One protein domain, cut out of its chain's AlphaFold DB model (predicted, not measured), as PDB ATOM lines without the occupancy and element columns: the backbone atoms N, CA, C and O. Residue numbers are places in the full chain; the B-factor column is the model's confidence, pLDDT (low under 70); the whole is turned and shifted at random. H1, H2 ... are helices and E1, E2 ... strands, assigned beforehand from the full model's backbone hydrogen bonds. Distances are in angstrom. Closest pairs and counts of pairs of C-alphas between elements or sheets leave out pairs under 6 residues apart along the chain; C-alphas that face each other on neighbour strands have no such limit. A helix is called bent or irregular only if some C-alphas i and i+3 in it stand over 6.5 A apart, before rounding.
ATOM      1  N   LYS A   5     171.980 192.776 180.699       94.69
ATOM      2  CA  LYS A   5     173.390 192.374 180.789       94.69
ATOM      3  C   LYS A   5     173.518 190.858 180.824       94.69
ATOM      4  O   LYS A   5     172.767 190.183 181.519       94.69
ATOM      5  N   ILE A   6     174.489 190.350 180.077       96.31
ATOM      6  CA  ILE A   6     174.900 188.944 180.071       96.31
ATOM      7  C   ILE A   6     176.423 188.877 180.142       96.31
ATOM      8  O   ILE A   6     177.095 189.864 179.842       96.31
ATOM      9  N   SER A   7     176.985 187.718 180.452       97.69
ATOM     10  CA  SER A   7     178.396 187.461 180.171       97.69
ATOM     11  C   SER A   7     178.533 186.785 178.810       97.69
ATOM     12  O   SER A   7     178.023 185.686 178.619       97.69
ATOM     13  N   LEU A   8     179.206 187.425 177.854       96.81
ATOM     14  CA  LEU A   8     179.343 186.959 176.472       96.81
ATOM     15  C   LEU A   8     180.819 186.808 176.116       96.81
ATOM     16  O   LEU A   8     181.552 187.795 176.038       96.81
ATOM     17  N   ASP A   9     181.262 185.580 175.878       96.00
ATOM     18  CA  ASP A   9     182.643 185.334 175.491       96.00
ATOM     19  C   ASP A   9     182.914 185.857 174.080       96.00
ATOM     20  O   ASP A   9     182.099 185.716 173.181       96.00
ATOM     21  N   HIS A  10     184.078 186.448 173.862       91.56
ATOM     22  CA  HIS A  10     184.536 186.888 172.547       91.56
ATOM     23  C   HIS A  10     184.942 185.730 171.620       91.56
ATOM     24  O   HIS A  10     184.904 185.891 170.401       91.56
ATOM     25  N   MET A  11     185.326 184.578 172.181       93.62
ATOM     26  CA  MET A  11     185.731 183.411 171.399       93.62
ATOM     27  C   MET A  11     184.518 182.668 170.836       93.62
ATOM     28  O   MET A  11     183.476 182.536 171.484       93.62
ATOM     29  N   ARG A  12     184.685 182.174 169.611       94.69
ATOM     30  CA  ARG A  12     183.700 181.394 168.864       94.69
ATOM     31  C   ARG A  12     184.247 180.003 168.610       94.69
ATOM     32  O   ARG A  12     185.446 179.845 168.401       94.69
ATOM     33  N   TYR A  13     183.350 179.033 168.582       94.25
ATOM     34  CA  TYR A  13     183.677 177.643 168.302       94.25
ATOM     35  C   TYR A  13     182.887 177.170 167.085       94.25
ATOM     36  O   TYR A  13     181.767 177.614 166.860       94.25
ATOM     37  N   SER A  14     183.464 176.282 166.282       93.25
ATOM     38  CA  SER A  14     182.765 175.609 165.174       93.25
ATOM     39  C   SER A  14     182.247 174.222 165.565       93.25
ATOM     40  O   SER A  14     181.533 173.579 164.799       93.25
ATOM     41  N   SER A  15     182.597 173.762 166.765       92.44
ATOM     42  CA  SER A  15     182.205 172.483 167.345       92.44
ATOM     43  C   SER A  15     182.003 172.636 168.855       92.44
ATOM     44  O   SER A  15     182.228 173.698 169.438       92.44
ATOM     45  N   LYS A  16     181.527 171.576 169.510       90.06
ATOM     46  CA  LYS A  16     181.379 171.581 170.966       90.06
ATOM     47  C   LYS A  16     182.768 171.671 171.621       90.06
ATOM     48  O   LYS A  16     183.577 170.790 171.335       90.06
ATOM     49  N   PRO A  17     183.005 172.645 172.523       93.31
ATOM     50  CA  PRO A  17     184.270 172.742 173.238       93.31
ATOM     51  C   PRO A  17     184.589 171.458 174.006       93.31
ATOM     52  O   PRO A  17     183.688 170.845 174.601       93.31
ATOM     53  N   ASP A  18     185.857 171.068 174.018       95.38
ATOM     54  CA  ASP A  18     186.341 169.959 174.829       95.38
ATOM     55  C   ASP A  18     186.384 170.319 176.331       95.38
ATOM     56  O   ASP A  18     185.970 171.396 176.770       95.38
ATOM     57  N   LYS A  19     186.854 169.386 177.170       96.19
ATOM     58  CA  LYS A  19     186.916 169.599 178.626       96.19
ATOM     59  C   LYS A  19     187.872 170.727 179.022       96.19
ATOM     60  O   LYS A  19     187.603 171.424 180.003       96.19
ATOM     61  N   TRP A  20     188.988 170.870 178.316       96.75
ATOM     62  CA  TRP A  20     189.979 171.900 178.588       96.75
ATOM     63  C   TRP A  20     189.463 173.265 178.125       96.75
ATOM     64  O   TRP A  20     189.430 174.203 178.918       96.75
ATOM     65  N   GLU A  21     188.925 173.351 176.911       96.38
ATOM     66  CA  GLU A  21     188.312 174.563 176.372       96.38
ATOM     67  C   GLU A  21     187.131 175.026 177.234       96.38
ATOM     68  O   GLU A  21     187.014 176.211 177.540       96.38
ATOM     69  N   ALA A  22     186.286 174.101 177.703       95.19
ATOM     70  CA  ALA A  22     185.191 174.414 178.622       95.19
ATOM     71  C   ALA A  22     185.690 175.001 179.952       95.19
ATOM     72  O   ALA A  22     185.081 175.934 180.483       95.19
ATOM     73  N   LYS A  23     186.808 174.491 180.483       95.62
ATOM     74  CA  LYS A  23     187.444 175.028 181.694       95.62
ATOM     75  C   LYS A  23     187.985 176.439 181.456       95.62
ATOM     76  O   LYS A  23     187.766 177.318 182.290       95.62
ATOM     77  N   GLU A  24     188.621 176.672 180.313       96.38
ATOM     78  CA  GLU A  24     189.113 177.994 179.916       96.38
ATOM     79  C   GLU A  24     187.974 178.995 179.679       96.38
ATOM     80  O   GLU A  24     188.090 180.170 180.023       96.38
ATOM     81  N   ILE A  25     186.849 178.558 179.105       96.38
ATOM     82  CA  ILE A  25     185.646 179.393 178.984       96.38
ATOM     83  C   ILE A  25     185.148 179.763 180.381       96.38
ATOM     84  O   ILE A  25     184.903 180.935 180.667       96.38
ATOM     85  N   HIS A  26     185.013 178.774 181.267       95.06
ATOM     86  CA  HIS A  26     184.508 178.981 182.619       95.06
ATOM     87  C   HIS A  26     185.371 179.969 183.421       95.06
ATOM     88  O   HIS A  26     184.823 180.818 184.126       95.06
ATOM     89  N   SER A  27     186.700 179.911 183.280       94.62
ATOM     90  CA  SER A  27     187.626 180.799 183.996       94.62
ATOM     91  C   SER A  27     187.512 182.266 183.563       94.62
ATOM     92  O   SER A  27     187.696 183.165 184.385       94.62
ATOM     93  N   ARG A  28     187.181 182.530 182.289       95.75
ATOM     94  CA  ARG A  28     187.149 183.894 181.733       95.75
ATOM     95  C   ARG A  28     185.757 184.502 181.604       95.75
ATOM     96  O   ARG A  28     185.659 185.727 181.623       95.75
ATOM     97  N   ILE A  29     184.695 183.699 181.466       97.31
ATOM     98  CA  ILE A  29     183.341 184.187 181.134       97.31
ATOM     99  C   ILE A  29     182.830 185.217 182.151       97.31
ATOM    100  O   ILE A  29     182.187 186.189 181.768       97.31
ATOM    101  N   GLY A  30     183.194 185.081 183.432       95.94
ATOM    102  CA  GLY A  30     182.818 186.030 184.484       95.94
ATOM    103  C   GLY A  30     183.325 187.461 184.255       95.94
ATOM    104  O   GLY A  30     182.694 188.407 184.710       95.94
ATOM    105  N   ARG A  31     184.416 187.643 183.496       96.56
ATOM    106  CA  ARG A  31     185.017 188.954 183.165       96.56
ATOM    107  C   ARG A  31     184.449 189.580 181.891       96.56
ATOM    108  O   ARG A  31     184.891 190.654 181.491       96.56
ATOM    109  N   LYS A  32     183.537 188.897 181.198       96.88
ATOM    110  CA  LYS A  32     183.086 189.263 179.848       96.88
ATOM    111  C   LYS A  32     181.665 189.813 179.849       96.88
ATOM    112  O   LYS A  32     180.831 189.397 179.052       96.88
ATOM    113  N   VAL A  33     181.384 190.749 180.753       96.25
ATOM    114  CA  VAL A  33     180.067 191.390 180.830       96.25
ATOM    115  C   VAL A  33     179.810 192.200 179.561       96.25
ATOM    116  O   VAL A  33     180.615 193.038 179.156       96.25
ATOM    117  N   LYS A  34     178.656 191.957 178.947       95.50
ATOM    118  CA  LYS A  34     178.154 192.660 177.778       95.50
ATOM    119  C   LYS A  34     176.764 193.199 178.081       95.50
ATOM    120  O   LYS A  34     175.840 192.449 178.391       95.50
ATOM    121  N   GLN A  35     176.624 194.507 177.934       94.56
ATOM    122  CA  GLN A  35     175.328 195.159 177.845       94.56
ATOM    123  C   GLN A  35     174.763 194.947 176.438       94.56
ATOM    124  O   GLN A  35     175.432 195.240 175.439       94.56
ATOM    125  N   LEU A  36     173.558 194.392 176.357       91.44
ATOM    126  CA  LEU A  36     172.872 194.135 175.102       91.44
ATOM    127  C   LEU A  36     172.097 195.378 174.684       91.44
ATOM    128  O   LEU A  36     171.152 195.799 175.344       91.44
ATOM    129  N   ASP A  37     172.475 195.926 173.537       88.19
ATOM    130  CA  ASP A  37     171.646 196.897 172.839       88.19
ATOM    131  C   ASP A  37     170.492 196.157 172.149       88.19
ATOM    132  O   ASP A  37     170.699 195.229 171.358       88.19
ATOM    133  N   ARG A  38     169.265 196.591 172.454       79.56
ATOM    134  CA  ARG A  38     168.022 196.029 171.916       79.56
ATOM    135  C   ARG A  38     167.997 196.016 170.391       79.56
ATOM    136  O   ARG A  38     167.454 195.075 169.818       79.56
ATOM    137  N   LYS A  39     168.619 197.006 169.742       85.88
ATOM    138  CA  LYS A  39     168.719 197.093 168.277       85.88
ATOM    139  C   LYS A  39     169.480 195.912 167.668       85.88
ATOM    140  O   LYS A  39     169.217 195.548 166.529       85.88
ATOM    141  N   TYR A  40     170.374 195.288 168.436       88.81
ATOM    142  CA  TYR A  40     171.255 194.212 167.977       88.81
ATOM    143  C   TYR A  40     170.976 192.861 168.648       88.81
ATOM    144  O   TYR A  40     171.773 191.936 168.494       88.81
ATOM    145  N   ILE A  41     169.849 192.701 169.364       86.06
ATOM    146  CA  ILE A  41     169.473 191.422 170.001       86.06
ATOM    147  C   ILE A  41     169.559 190.272 169.004       86.06
ATOM    148  O   ILE A  41     170.192 189.263 169.297       86.06
ATOM    149  N   ARG A  42     168.999 190.448 167.803       88.75
ATOM    150  CA  ARG A  42     169.044 189.422 166.758       88.75
ATOM    151  C   ARG A  42     170.479 188.988 166.442       88.75
ATOM    152  O   ARG A  42     170.754 187.794 166.451       88.75
ATOM    153  N   SER A  43     171.389 189.938 166.247       92.81
ATOM    154  CA  SER A  43     172.797 189.656 165.948       92.81
ATOM    155  C   SER A  43     173.513 188.945 167.100       92.81
ATOM    156  O   SER A  43     174.341 188.069 166.856       92.81
ATOM    157  N   TYR A  44     173.184 189.266 168.357       93.19
ATOM    158  CA  TYR A  44     173.718 188.531 169.508       93.19
ATOM    159  C   TYR A  44     173.240 187.076 169.519       93.19
ATOM    160  O   TYR A  44     174.048 186.170 169.713       93.19
ATOM    161  N   ILE A  45     171.951 186.843 169.263       91.94
ATOM    162  CA  ILE A  45     171.384 185.491 169.215       91.94
ATOM    163  C   ILE A  45     171.935 184.691 168.035       91.94
ATOM    164  O   ILE A  45     172.278 183.527 168.212       91.94
ATOM    165  N   GLU A  46     172.084 185.300 166.857       93.75
ATOM    166  CA  GLU A  46     172.738 184.668 165.705       93.75
ATOM    167  C   GLU A  46     174.193 184.301 166.036       93.75
ATOM    168  O   GLU A  46     174.626 183.181 165.773       93.75
ATOM    169  N   SER A  47     174.927 185.185 166.717       94.94
ATOM    170  CA  SER A  47     176.297 184.900 167.161       94.94
ATOM    171  C   SER A  47     176.391 183.730 168.139       94.94
ATOM    172  O   SER A  47     177.276 182.885 168.008       94.94
ATOM    173  N   ILE A  48     175.449 183.628 169.074       94.50
ATOM    174  CA  ILE A  48     175.381 182.521 170.032       94.50
ATOM    175  C   ILE A  48     174.966 181.213 169.346       94.50
ATOM    176  O   ILE A  48     175.601 180.177 169.543       94.50
ATOM    177  N   GLY A  49     173.885 181.248 168.569       92.38
ATOM    178  CA  GLY A  49     173.232 180.050 168.053       92.38
ATOM    179  C   GLY A  49     173.819 179.506 166.756       92.38
ATOM    180  O   GLY A  49     173.787 178.298 166.551       92.38
ATOM    181  N   GLN A  50     174.357 180.368 165.890       91.69
ATOM    182  CA  GLN A  50     174.898 179.973 164.583       91.69
ATOM    183  C   GLN A  50     176.423 180.047 164.532       91.69
ATOM    184  O   GLN A  50     177.052 179.225 163.874       91.69
ATOM    185  N   TYR A  51     177.026 181.008 165.239       94.06
ATOM    186  CA  TYR A  51     178.478 181.227 165.211       94.06
ATOM    187  C   TYR A  51     179.203 180.737 166.469       94.06
ATOM    188  O   TYR A  51     180.371 181.068 166.669       94.06
ATOM    189  N   GLY A  52     178.532 179.952 167.317       94.31
ATOM    190  CA  GLY A  52     179.185 179.237 168.414       94.31
ATOM    191  C   GLY A  52     179.743 180.106 169.524       94.31
ATOM    192  O   GLY A  52     180.697 179.704 170.195       94.31
ATOM    193  N   GLN A  53     179.209 181.311 169.695       95.69
ATOM    194  CA  GLN A  53     179.641 182.189 170.765       95.69
ATOM    195  C   GLN A  53     179.062 181.713 172.100       95.69
ATOM    196  O   GLN A  53     177.852 181.531 172.248       95.69
ATOM    197  N   THR A  54     179.924 181.519 173.098       95.50
ATOM    198  CA  THR A  54     179.463 181.096 174.425       95.50
ATOM    199  C   THR A  54     178.973 182.289 175.233       95.50
ATOM    200  O   THR A  54     179.610 183.340 175.259       95.50
ATOM    201  N   PHE A  55     177.863 182.115 175.947       96.31
ATOM    202  CA  PHE A  55     177.365 183.107 176.891       96.31
ATOM    203  C   PHE A  55     176.876 182.459 178.189       96.31
ATOM    204  O   PHE A  55     176.514 181.282 178.222       96.31
ATOM    205  N   CYS A  56     176.845 183.255 179.251       96.56
ATOM    206  CA  CYS A  56     176.127 182.986 180.484       96.56
ATOM    207  C   CYS A  56     175.036 184.062 180.647       96.56
ATOM    208  O   CYS A  56     175.341 185.248 180.493       96.56
ATOM    209  N   PRO A  57     173.778 183.697 180.963       95.88
ATOM    210  CA  PRO A  57     172.699 184.673 181.148       95.88
ATOM    211  C   PRO A  57     172.892 185.616 182.346       95.88
ATOM    212  O   PRO A  57     172.189 186.619 182.447       95.88
ATOM    213  N   ALA A  58     173.810 185.276 183.255       96.19
ATOM    214  CA  ALA A  58     174.134 186.040 184.451       96.19
ATOM    215  C   ALA A  58     175.442 186.829 184.297       96.19
ATOM    216  O   ALA A  58     176.318 186.452 183.514       96.19
ATOM    217  N   THR A  59     175.581 187.889 185.093       96.81
ATOM    218  CA  THR A  59     176.848 188.594 185.331       96.81
ATOM    219  C   THR A  59     177.375 188.306 186.732       96.81
ATOM    220  O   THR A  59     176.651 187.815 187.607       96.81
ATOM    221  N   PHE A  60     178.661 188.599 186.940       96.12
ATOM    222  CA  PHE A  60     179.372 188.237 188.157       96.12
ATOM    223  C   PHE A  60     180.290 189.360 188.635       96.12
ATOM    224  O   PHE A  60     180.959 190.023 187.842       96.12
ATOM    225  N   LYS A  61     180.378 189.514 189.954       94.69
ATOM    226  CA  LYS A  61     181.385 190.326 190.635       94.69
ATOM    227  C   LYS A  61     182.751 189.646 190.553       94.69
ATOM    228  O   LYS A  61     182.853 188.435 190.359       94.69
ATOM    229  N   ASN A  62     183.817 190.433 190.688       93.94
ATOM    230  CA  ASN A  62     185.209 189.955 190.732       93.94
ATOM    231  C   ASN A  62     185.669 189.157 189.493       93.94
ATOM    232  O   ASN A  62     186.764 188.602 189.476       93.94
ATOM    233  N   GLY A  63     184.857 189.106 188.432       93.12
ATOM    234  CA  GLY A  63     185.189 188.386 187.213       93.12
ATOM    235  C   GLY A  63     185.120 186.861 187.322       93.12
ATOM    236  O   GLY A  63     185.644 186.181 186.443       93.12
ATOM    237  N   GLU A  64     184.502 186.306 188.362       94.19
ATOM    238  CA  GLU A  64     184.477 184.862 188.609       94.19
ATOM    239  C   GLU A  64     183.059 184.300 188.493       94.19
ATOM    240  O   GLU A  64     182.157 184.724 189.210       94.19
ATOM    241  N   ASN A  65     182.868 183.293 187.633       93.75
ATOM    242  CA  ASN A  65     181.595 182.584 187.472       93.75
ATOM    243  C   ASN A  65     181.336 181.629 188.651       93.75
ATOM    244  O   ASN A  65     181.456 180.410 188.533       93.75
ATOM    245  N   ARG A  66     181.040 182.208 189.816       93.56
ATOM    246  CA  ARG A  66     180.740 181.507 191.067       93.56
ATOM    247  C   ARG A  66     179.456 182.046 191.675       93.56
ATOM    248  O   ARG A  66     179.117 183.213 191.485       93.56
ATOM    249  N   LYS A  67     178.759 181.205 192.437       92.25
ATOM    250  CA  LYS A  67     177.476 181.547 193.065       92.25
ATOM    251  C   LYS A  67     177.600 182.756 193.994       92.25
ATOM    252  O   LYS A  67     176.743 183.628 193.974       92.25
ATOM    253  N   GLU A  68     178.674 182.823 194.773       93.75
ATOM    254  CA  GLU A  68     178.950 183.894 195.741       93.75
ATOM    255  C   GLU A  68     179.199 185.238 195.047       93.75
ATOM    256  O   GLU A  68     178.970 186.299 195.623       93.75
ATOM    257  N   ASN A  69     179.642 185.178 193.792       94.94
ATOM    258  CA  ASN A  69     179.916 186.328 192.952       94.94
ATOM    259  C   ASN A  69     178.755 186.655 192.007       94.94
ATOM    260  O   ASN A  69     178.888 187.587 191.223       94.94
ATOM    261  N   PHE A  70     177.629 185.933 192.050       95.31
ATOM    262  CA  PHE A  70     176.458 186.272 191.243       95.31
ATOM    263  C   PHE A  70     176.065 187.735 191.479       95.31
ATOM    264  O   PHE A  70     175.954 188.191 192.617       95.31
ATOM    265  N   GLU A  71     175.895 188.489 190.400       94.94
ATOM    266  CA  GLU A  71     175.511 189.895 190.475       94.94
ATOM    267  C   GLU A  71     174.043 190.050 190.091       94.94
ATOM    268  O   GLU A  71     173.228 190.485 190.909       94.94
ATOM    269  N   GLN A  72     173.714 189.650 188.864       95.00
ATOM    270  CA  GLN A  72     172.367 189.733 188.325       95.00
ATOM    271  C   GLN A  72     172.139 188.761 187.166       95.00
ATOM    272  O   GLN A  72     173.077 188.309 186.507       95.00
ATOM    273  N   MET A  73     170.869 188.508 186.865       95.25
ATOM    274  CA  MET A  73     170.400 187.960 185.597       95.25
ATOM    275  C   MET A  73     169.009 188.512 185.285       95.25
ATOM    276  O   MET A  73     168.188 188.718 186.175       95.25
ATOM    277  N   GLN A  74     168.717 188.713 184.008       94.62
ATOM    278  CA  GLN A  74     167.362 189.051 183.554       94.62
ATOM    279  C   GLN A  74     166.830 188.043 182.534       94.62
ATOM    280  O   GLN A  74     165.625 187.907 182.338       94.62
ATOM    281  N   LEU A  75     167.734 187.314 181.889       94.50
ATOM    282  CA  LEU A  75     167.410 186.336 180.875       94.50
ATOM    283  C   LEU A  75     167.347 184.940 181.500       94.50
ATOM    284  O   LEU A  75     168.332 184.458 182.059       94.50
ATOM    285  N   LEU A  76     166.196 184.286 181.389       95.12
ATOM    286  CA  LEU A  76     165.982 182.907 181.819       95.12
ATOM    287  C   LEU A  76     166.156 181.994 180.607       95.12
ATOM    288  O   LEU A  76     165.418 182.122 179.633       95.12
ATOM    289  N   VAL A  77     167.133 181.090 180.648       95.56
ATOM    290  CA  VAL A  77     167.432 180.193 179.523       95.56
ATOM    291  C   VAL A  77     167.170 178.753 179.929       95.56
ATOM    292  O   VAL A  77     167.792 178.245 180.858       95.56
ATOM    293  N   LEU A  78     166.256 178.099 179.219       96.00
ATOM    294  CA  LEU A  78     165.946 176.683 179.387       96.00
ATOM    295  C   LEU A  78     166.749 175.854 178.378       96.00
ATOM    296  O   LEU A  78     166.784 176.203 177.199       96.00
ATOM    297  N   ASP A  79     167.383 174.771 178.841       95.19
ATOM    298  CA  ASP A  79     168.178 173.843 178.022       95.19
ATOM    299  C   ASP A  79     167.424 172.522 177.816       95.19
ATOM    300  O   ASP A  79     167.219 171.747 178.753       95.19
ATOM    301  N   PHE A  80     167.000 172.278 176.577       95.44
ATOM    302  CA  PHE A  80     166.298 171.072 176.155       95.44
ATOM    303  C   PHE A  80     167.296 170.138 175.471       95.44
ATOM    304  O   PHE A  80     167.574 170.252 174.278       95.44
ATOM    305  N   ASN A  81     167.857 169.208 176.248       92.44
ATOM    306  CA  ASN A  81     168.893 168.290 175.771       92.44
ATOM    307  C   ASN A  81     168.360 166.979 175.171       92.44
ATOM    308  O   ASN A  81     169.156 166.256 174.579       92.44
ATOM    309  N   ASN A  82     167.077 166.662 175.393       92.94
ATOM    310  CA  ASN A  82     166.374 165.443 174.975       92.94
ATOM    311  C   ASN A  82     167.115 164.111 175.221       92.94
ATOM    312  O   ASN A  82     166.784 163.098 174.618       92.94
ATOM    313  N   ASN A  83     168.059 164.055 176.168       89.69
ATOM    314  CA  ASN A  83     168.903 162.876 176.412       89.69
ATOM    315  C   ASN A  83     168.129 161.630 176.889       89.69
ATOM    316  O   ASN A  83     168.654 160.522 176.816       89.69
ATOM    317  N   ASN A  84     166.919 161.802 177.425       89.06
ATOM    318  CA  ASN A  84     166.080 160.707 177.900       89.06
ATOM    319  C   ASN A  84     165.040 160.355 176.830       89.06
ATOM    320  O   ASN A  84     164.123 161.137 176.588       89.06
ATOM    321  N   ALA A  85     165.152 159.158 176.250       84.62
ATOM    322  CA  ALA A  85     164.258 158.679 175.194       84.62
ATOM    323  C   ALA A  85     162.771 158.657 175.602       84.62
ATOM    324  O   ALA A  85     161.902 158.839 174.758       84.62
ATOM    325  N   ASN A  86     162.472 158.518 176.898       88.94
ATOM    326  CA  ASN A  86     161.101 158.525 177.416       88.94
ATOM    327  C   ASN A  86     160.559 159.943 177.678       88.94
ATOM    328  O   ASN A  86     159.424 160.101 178.120       88.94
ATOM    329  N   ARG A  87     161.380 160.984 177.488       87.06
ATOM    330  CA  ARG A  87     161.047 162.389 177.767       87.06
ATOM    331  C   ARG A  87     161.620 163.302 176.685       87.06
ATOM    332  O   ARG A  87     162.419 164.191 176.973       87.06
ATOM    333  N   ILE A  88     161.208 163.059 175.445       92.19
ATOM    334  CA  ILE A  88     161.547 163.904 174.300       92.19
ATOM    335  C   ILE A  88     160.471 164.978 174.144       92.19
ATOM    336  O   ILE A  88     159.276 164.685 174.205       92.19
ATOM    337  N   ILE A  89     160.895 166.221 173.931       94.56
ATOM    338  CA  ILE A  89     160.004 167.323 173.575       94.56
ATOM    339  C   ILE A  89     160.585 168.103 172.400       94.56
ATOM    340  O   ILE A  89     161.770 168.436 172.385       94.56
ATOM    341  N   SER A  90     159.746 168.385 171.407       93.88
ATOM    342  CA  SER A  90     160.142 169.178 170.243       93.88
ATOM    343  C   SER A  90     160.034 170.679 170.503       93.88
ATOM    344  O   SER A  90     159.223 171.122 171.323       93.88
ATOM    345  N   TRP A  91     160.774 171.482 169.738       93.50
ATOM    346  CA  TRP A  91     160.640 172.941 169.711       93.50
ATOM    347  C   TRP A  91     159.185 173.369 169.504       93.50
ATOM    348  O   TRP A  91     158.678 174.214 170.241       93.50
ATOM    349  N   LYS A  92     158.491 172.747 168.540       94.62
ATOM    350  CA  LYS A  92     157.088 173.050 168.226       94.62
ATOM    351  C   LYS A  92     156.191 172.879 169.454       94.62
ATOM    352  O   LYS A  92     155.433 173.788 169.778       94.62
ATOM    353  N   GLN A  93     156.330 171.767 170.177       96.00
ATOM    354  CA  GLN A  93     155.552 171.509 171.393       96.00
ATOM    355  C   GLN A  93     155.876 172.500 172.517       96.00
ATOM    356  O   GLN A  93     154.975 172.909 173.250       96.00
ATOM    357  N   VAL A  94     157.146 172.895 172.682       96.69
ATOM    358  CA  VAL A  94     157.504 173.907 173.689       96.69
ATOM    359  C   VAL A  94     156.944 175.275 173.314       96.69
ATOM    360  O   VAL A  94     156.420 175.963 174.187       96.69
ATOM    361  N   LYS A  95     156.999 175.653 172.032       96.94
ATOM    362  CA  LYS A  95     156.412 176.901 171.537       96.94
ATOM    363  C   LYS A  95     154.903 176.941 171.782       96.94
ATOM    364  O   LYS A  95     154.424 177.904 172.360       96.94
ATOM    365  N   GLU A  96     154.176 175.882 171.426       97.81
ATOM    366  CA  GLU A  96     152.729 175.779 171.676       97.81
ATOM    367  C   GLU A  96     152.397 175.897 173.170       97.81
ATOM    368  O   GLU A  96     151.475 176.613 173.551       97.81
ATOM    369  N   LYS A  97     153.178 175.250 174.049       97.44
ATOM    370  CA  LYS A  97     153.018 175.409 175.503       97.44
ATOM    371  C   LYS A  97     153.274 176.846 175.950       97.44
ATOM    372  O   LYS A  97     152.494 177.370 176.735       97.44
ATOM    373  N   ALA A  98     154.352 177.469 175.482       97.44
ATOM    374  CA  ALA A  98     154.679 178.845 175.835       97.44
ATOM    375  C   ALA A  98     153.566 179.812 175.400       97.44
ATOM    376  O   ALA A  98     153.137 180.631 176.209       97.44
ATOM    377  N   ASP A  99     153.039 179.640 174.184       97.44
ATOM    378  CA  ASP A  99     151.905 180.407 173.662       97.44
ATOM    379  C   ASP A  99     150.658 180.210 174.553       97.44
ATOM    380  O   ASP A  99     150.055 181.187 174.990       97.44
ATOM    381  N   ASN A 100     150.332 178.968 174.937       98.12
ATOM    382  CA  ASN A 100     149.196 178.661 175.822       98.12
ATOM    383  C   ASN A 100     149.319 179.269 177.228       98.12
ATOM    384  O   ASN A 100     148.309 179.582 177.857       98.12
ATOM    385  N   TYR A 101     150.543 179.424 177.739       97.12
ATOM    386  CA  TYR A 101     150.805 180.054 179.035       97.12
ATOM    387  C   TYR A 101     151.055 181.563 178.942       97.12
ATOM    388  O   TYR A 101     151.366 182.181 179.958       97.12
ATOM    389  N   ASN A 102     150.925 182.168 177.755       96.00
ATOM    390  CA  ASN A 102     151.275 183.569 177.507       96.00
ATOM    391  C   ASN A 102     152.716 183.905 177.941       96.00
ATOM    392  O   ASN A 102     152.981 184.974 178.491       96.00
ATOM    393  N   LEU A 103     153.652 182.981 177.712       95.81
ATOM    394  CA  LEU A 103     155.076 183.155 177.986       95.81
ATOM    395  C   LEU A 103     155.792 183.578 176.693       95.81
ATOM    396  O   LEU A 103     156.149 182.714 175.889       95.81
ATOM    397  N   PRO A 104     156.031 184.884 176.464       94.81
ATOM    398  CA  PRO A 104     156.660 185.350 175.236       94.81
ATOM    399  C   PRO A 104     158.108 184.858 175.154       94.81
ATOM    400  O   PRO A 104     158.988 185.285 175.907       94.81
ATOM    401  N   ILE A 105     158.369 183.968 174.198       96.00
ATOM    402  CA  ILE A 105     159.725 183.519 173.885       96.00
ATOM    403  C   ILE A 105     160.503 184.697 173.293       96.00
ATOM    404  O   ILE A 105     160.106 185.276 172.285       96.00
ATOM    405  N   SER A 106     161.635 185.040 173.908       92.69
ATOM    406  CA  SER A 106     162.500 186.124 173.427       92.69
ATOM    407  C   SER A 106     163.442 185.654 172.325       92.69
ATOM    408  O   SER A 106     163.704 186.392 171.378       92.69
ATOM    409  N   PHE A 107     163.947 184.425 172.435       93.00
ATOM    410  CA  PHE A 107     164.713 183.773 171.378       93.00
ATOM    411  C   PHE A 107     164.771 182.260 171.582       93.00
ATOM    412  O   PHE A 107     164.560 181.760 172.686       93.00
ATOM    413  N   ALA A 108     165.137 181.537 170.527       94.56
ATOM    414  CA  ALA A 108     165.482 180.126 170.600       94.56
ATOM    415  C   ALA A 108     166.555 179.777 169.567       94.56
ATOM    416  O   ALA A 108     166.665 180.446 168.538       94.56
ATOM    417  N   TYR A 109     167.353 178.748 169.846       94.25
ATOM    418  CA  TYR A 109     168.361 178.253 168.912       94.25
ATOM    419  C   TYR A 109     168.720 176.787 169.183       94.25
ATOM    420  O   TYR A 109     168.639 176.313 170.319       94.25
ATOM    421  N   HIS A 110     169.150 176.074 168.141       94.06
ATOM    422  CA  HIS A 110     169.657 174.708 168.257       94.06
ATOM    423  C   HIS A 110     171.085 174.684 168.795       94.06
ATOM    424  O   HIS A 110     171.916 175.514 168.440       94.06
ATOM    425  N   THR A 111     171.394 173.705 169.640       92.88
ATOM    426  CA  THR A 111     172.770 173.480 170.109       92.88
ATOM    427  C   THR A 111     173.587 172.711 169.067       92.88
ATOM    428  O   THR A 111     173.016 172.036 168.213       92.88
ATOM    429  N   PHE A 112     174.921 172.742 169.166       90.31
ATOM    430  CA  PHE A 112     175.813 172.087 168.195       90.31
ATOM    431  C   PHE A 112     175.545 170.605 167.951       90.31
ATOM    432  O   PHE A 112     175.766 170.113 166.853       90.31
ATOM    433  N   SER A 113     175.091 169.882 168.971       89.69
ATOM    434  CA  SER A 113     174.817 168.449 168.870       89.69
ATOM    435  C   SER A 113     173.350 168.142 168.554       89.69
ATOM    436  O   SER A 113     172.905 167.022 168.790       89.69
ATOM    437  N   SER A 114     172.573 169.138 168.114       93.25
ATOM    438  CA  SER A 114     171.193 168.943 167.664       93.25
ATOM    439  C   SER A 114     171.180 168.262 166.302       93.25
ATOM    440  O   SER A 114     171.868 168.694 165.381       93.25
ATOM    441  N   THR A 115     170.348 167.239 166.149       90.88
ATOM    442  CA  THR A 115     170.095 166.576 164.864       90.88
ATOM    443  C   THR A 115     168.598 166.588 164.560       90.88
ATOM    444  O   THR A 115     167.801 167.035 165.384       90.88
ATOM    445  N   LYS A 116     168.203 166.117 163.370       87.31
ATOM    446  CA  LYS A 116     166.782 165.985 163.004       87.31
ATOM    447  C   LYS A 116     166.052 164.971 163.891       87.31
ATOM    448  O   LYS A 116     164.930 165.235 164.303       87.31
ATOM    449  N   ASP A 117     166.711 163.859 164.215       86.88
ATOM    450  CA  ASP A 117     166.130 162.785 165.034       86.88
ATOM    451  C   ASP A 117     166.215 163.083 166.534       86.88
ATOM    452  O   ASP A 117     165.482 162.521 167.345       86.88
ATOM    453  N   HIS A 118     167.136 163.970 166.917       89.88
ATOM    454  CA  HIS A 118     167.404 164.308 168.300       89.88
ATOM    455  C   HIS A 118     167.602 165.814 168.444       89.88
ATOM    456  O   HIS A 118     168.720 166.340 168.522       89.88
ATOM    457  N   GLU A 119     166.472 166.511 168.452       93.94
ATOM    458  CA  GLU A 119     166.430 167.958 168.569       93.94
ATOM    459  C   GLU A 119     166.993 168.390 169.928       93.94
ATOM    460  O   GLU A 119     166.566 167.901 170.971       93.94
ATOM    461  N   ARG A 120     167.958 169.310 169.936       95.25
ATOM    462  CA  ARG A 120     168.496 169.912 171.160       95.25
ATOM    463  C   ARG A 120     168.538 171.411 171.002       95.25
ATOM    464  O   ARG A 120     169.174 171.915 170.076       95.25
ATOM    465  N   PHE A 121     167.914 172.134 171.907       95.88
ATOM    466  CA  PHE A 121     167.727 173.566 171.734       95.88
ATOM    467  C   PHE A 121     167.681 174.282 173.070       95.88
ATOM    468  O   PHE A 121     167.453 173.691 174.125       95.88
ATOM    469  N   ARG A 122     167.914 175.588 173.014       96.19
ATOM    470  CA  ARG A 122     167.751 176.482 174.152       96.19
ATOM    471  C   ARG A 122     166.724 177.540 173.830       96.19
ATOM    472  O   ARG A 122     166.676 178.027 172.703       96.19
ATOM    473  N   ILE A 123     165.935 177.899 174.834       96.69
ATOM    474  CA  ILE A 123     164.925 178.956 174.743       96.69
ATOM    475  C   ILE A 123     165.234 180.006 175.795       96.69
ATOM    476  O   ILE A 123     165.407 179.669 176.964       96.69
ATOM    477  N   GLY A 124     165.300 181.265 175.374       95.25
ATOM    478  CA  GLY A 124     165.448 182.421 176.241       95.25
ATOM    479  C   GLY A 124     164.120 183.136 176.466       95.25
ATOM    480  O   GLY A 124     163.428 183.488 175.508       95.25
ATOM    481  N   PHE A 125     163.810 183.410 177.729       95.38
ATOM    482  CA  PHE A 125     162.721 184.274 178.170       95.38
ATOM    483  C   PHE A 125     163.302 185.496 178.872       95.38
ATOM    484  O   PHE A 125     164.161 185.370 179.747       95.38
ATOM    485  N   LEU A 126     162.833 186.682 178.502       93.25
ATOM    486  CA  LEU A 126     163.205 187.916 179.175       93.25
ATOM    487  C   LEU A 126     162.290 188.142 180.377       93.25
ATOM    488  O   LEU A 126     161.082 188.304 180.220       93.25
ATOM    489  N   ASN A 127     162.870 188.183 181.573       92.88
ATOM    490  CA  ASN A 127     162.125 188.533 182.770       92.88
ATOM    491  C   ASN A 127     161.918 190.053 182.854       92.88
ATOM    492  O   ASN A 127     162.833 190.841 182.601       92.88
ATOM    493  N   ASN A 128     160.730 190.476 183.283       90.38
ATOM    494  CA  ASN A 128     160.428 191.901 183.453       90.38
ATOM    495  C   ASN A 128     161.277 192.542 184.561       90.38
ATOM    496  O   ASN A 128     161.636 193.715 184.462       90.38
ATOM    497  N   ALA A 129     161.624 191.769 185.593       91.31
ATOM    498  CA  ALA A 129     162.473 192.202 186.695       91.31
ATOM    499  C   ALA A 129     163.890 191.622 186.578       91.31
ATOM    500  O   ALA A 129     164.092 190.487 186.141       91.31
ATOM    501  N   VAL A 130     164.880 192.390 187.026       92.81
ATOM    502  CA  VAL A 130     166.241 191.878 187.200       92.81
ATOM    503  C   VAL A 130     166.275 191.022 188.465       92.81
ATOM    504  O   VAL A 130     165.912 191.487 189.545       92.81
ATOM    505  N   VAL A 131     166.716 189.774 188.334       92.75
ATOM    506  CA  VAL A 131     167.019 188.902 189.469       92.75
ATOM    507  C   VAL A 131     168.424 189.252 189.936       92.75
ATOM    508  O   VAL A 131     169.389 188.981 189.231       92.75
ATOM    509  N   ASN A 132     168.544 189.873 191.105       91.31
ATOM    510  CA  ASN A 132     169.830 190.206 191.719       91.31
ATOM    511  C   ASN A 132     170.193 189.174 192.788       91.31
ATOM    512  O   ASN A 132     169.324 188.434 193.257       91.31
TER     513      ASN A 132
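What this domain is: This is residues 5 to 132 of the 144 residues of an uncharacterized protein of Sporomusa termitida (UniProt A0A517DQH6). Two strongly twisted sheets, a curled one of four strands, E4, E5, E7 and E6, and a small one of three, E2, E1 and E3, join where E3 runs on into E4, and helix H2 packs on both. H1 packs on the small sheet's opposite face, and H3 packs on the larger sheet, at the far end of the domain from H1. The printed part has 128 residues, with three named helices and seven named strands in the order E1 H1 E2 H2 E3 E4 E5 H3 E6 E7, class mixed, helices and strands. The sheets, in order E4 E5 E7 E6 and E2 E1 E3, are antiparallel. The whole is compact, with a radius of gyration of the C-alphas of 15.2 A and spans of 40 by 35 by 29 A.

How they stand to each other: Start with E5, residues 70 to 80, which bends by 81 degrees at residue 74, and its antiparallel neighbour E7, residues 121 to 132, which bends by 97 degrees at residue 129; N 76 and O 125 are within hydrogen-bond range at 2.8 A. E4, residues 58 to 60, forms a hairpin with E5 (N 59 to O 72, 2.9 A), and E6, residues 107 to 110, forms one with E7 (N 122 to O 109, 2.9 A). H3, residues 91 to 100, is on this sheet over E7, along the strands, at a height of 10.8 A; the closest C-alphas are those of Trp 91 and Phe 121, 7.4 A apart. E5, H3 and E6 form a split strand-helix-strand unit, two strands running the same way with E7 between them, its crossover right-handed. Next, E3, residues 53 to 56, runs on into E4 at 75 degrees. Beside it look for E1, residues 5 to 12, with N 9 and O 54 2.9 A apart; on E1's other side is E2, residues 33 to 36, with N 34 and O 6 2.8 A apart. H2, residues 38 to 49, is on both sheets; its C-alpha 49 is 5.3 A from C-alpha 109 of E6, and its C-alpha 47 is 5.6 A from C-alpha 53 of E3. E2, H2 and E3 form another split strand-helix-strand unit, with E1 between the two strands in the sheet, its crossover right-handed. H1, residues 19 to 29, is on the opposite face from H2, with C-alpha 29 5.8 A from C-alpha 9. Every O i to N i+4 pair is within range in H1 and H3, and 6 of 8 in H2, which is irregular: C-alphas 39 and 42 are 7.8 A apart.

Where its parts are: Find C-alpha 5 at (173.390, 192.374, 180.789), where E1 begins its 19.2 A. E5 measures 23.7 A, H2 17.2 A and H1 15.2 A; H3, 14.2 A, begins at (160.640, 172.941, 169.711). E7, 26.1 A, ends at C-alpha 132, (169.830, 190.206, 191.719).

The domain as a whole: The C-alphas farthest apart are those of Asn 62 and Asp 117, 42.0 A. The printed part has no cut, no link is long, and no printed residue is under 70 in pLDDT.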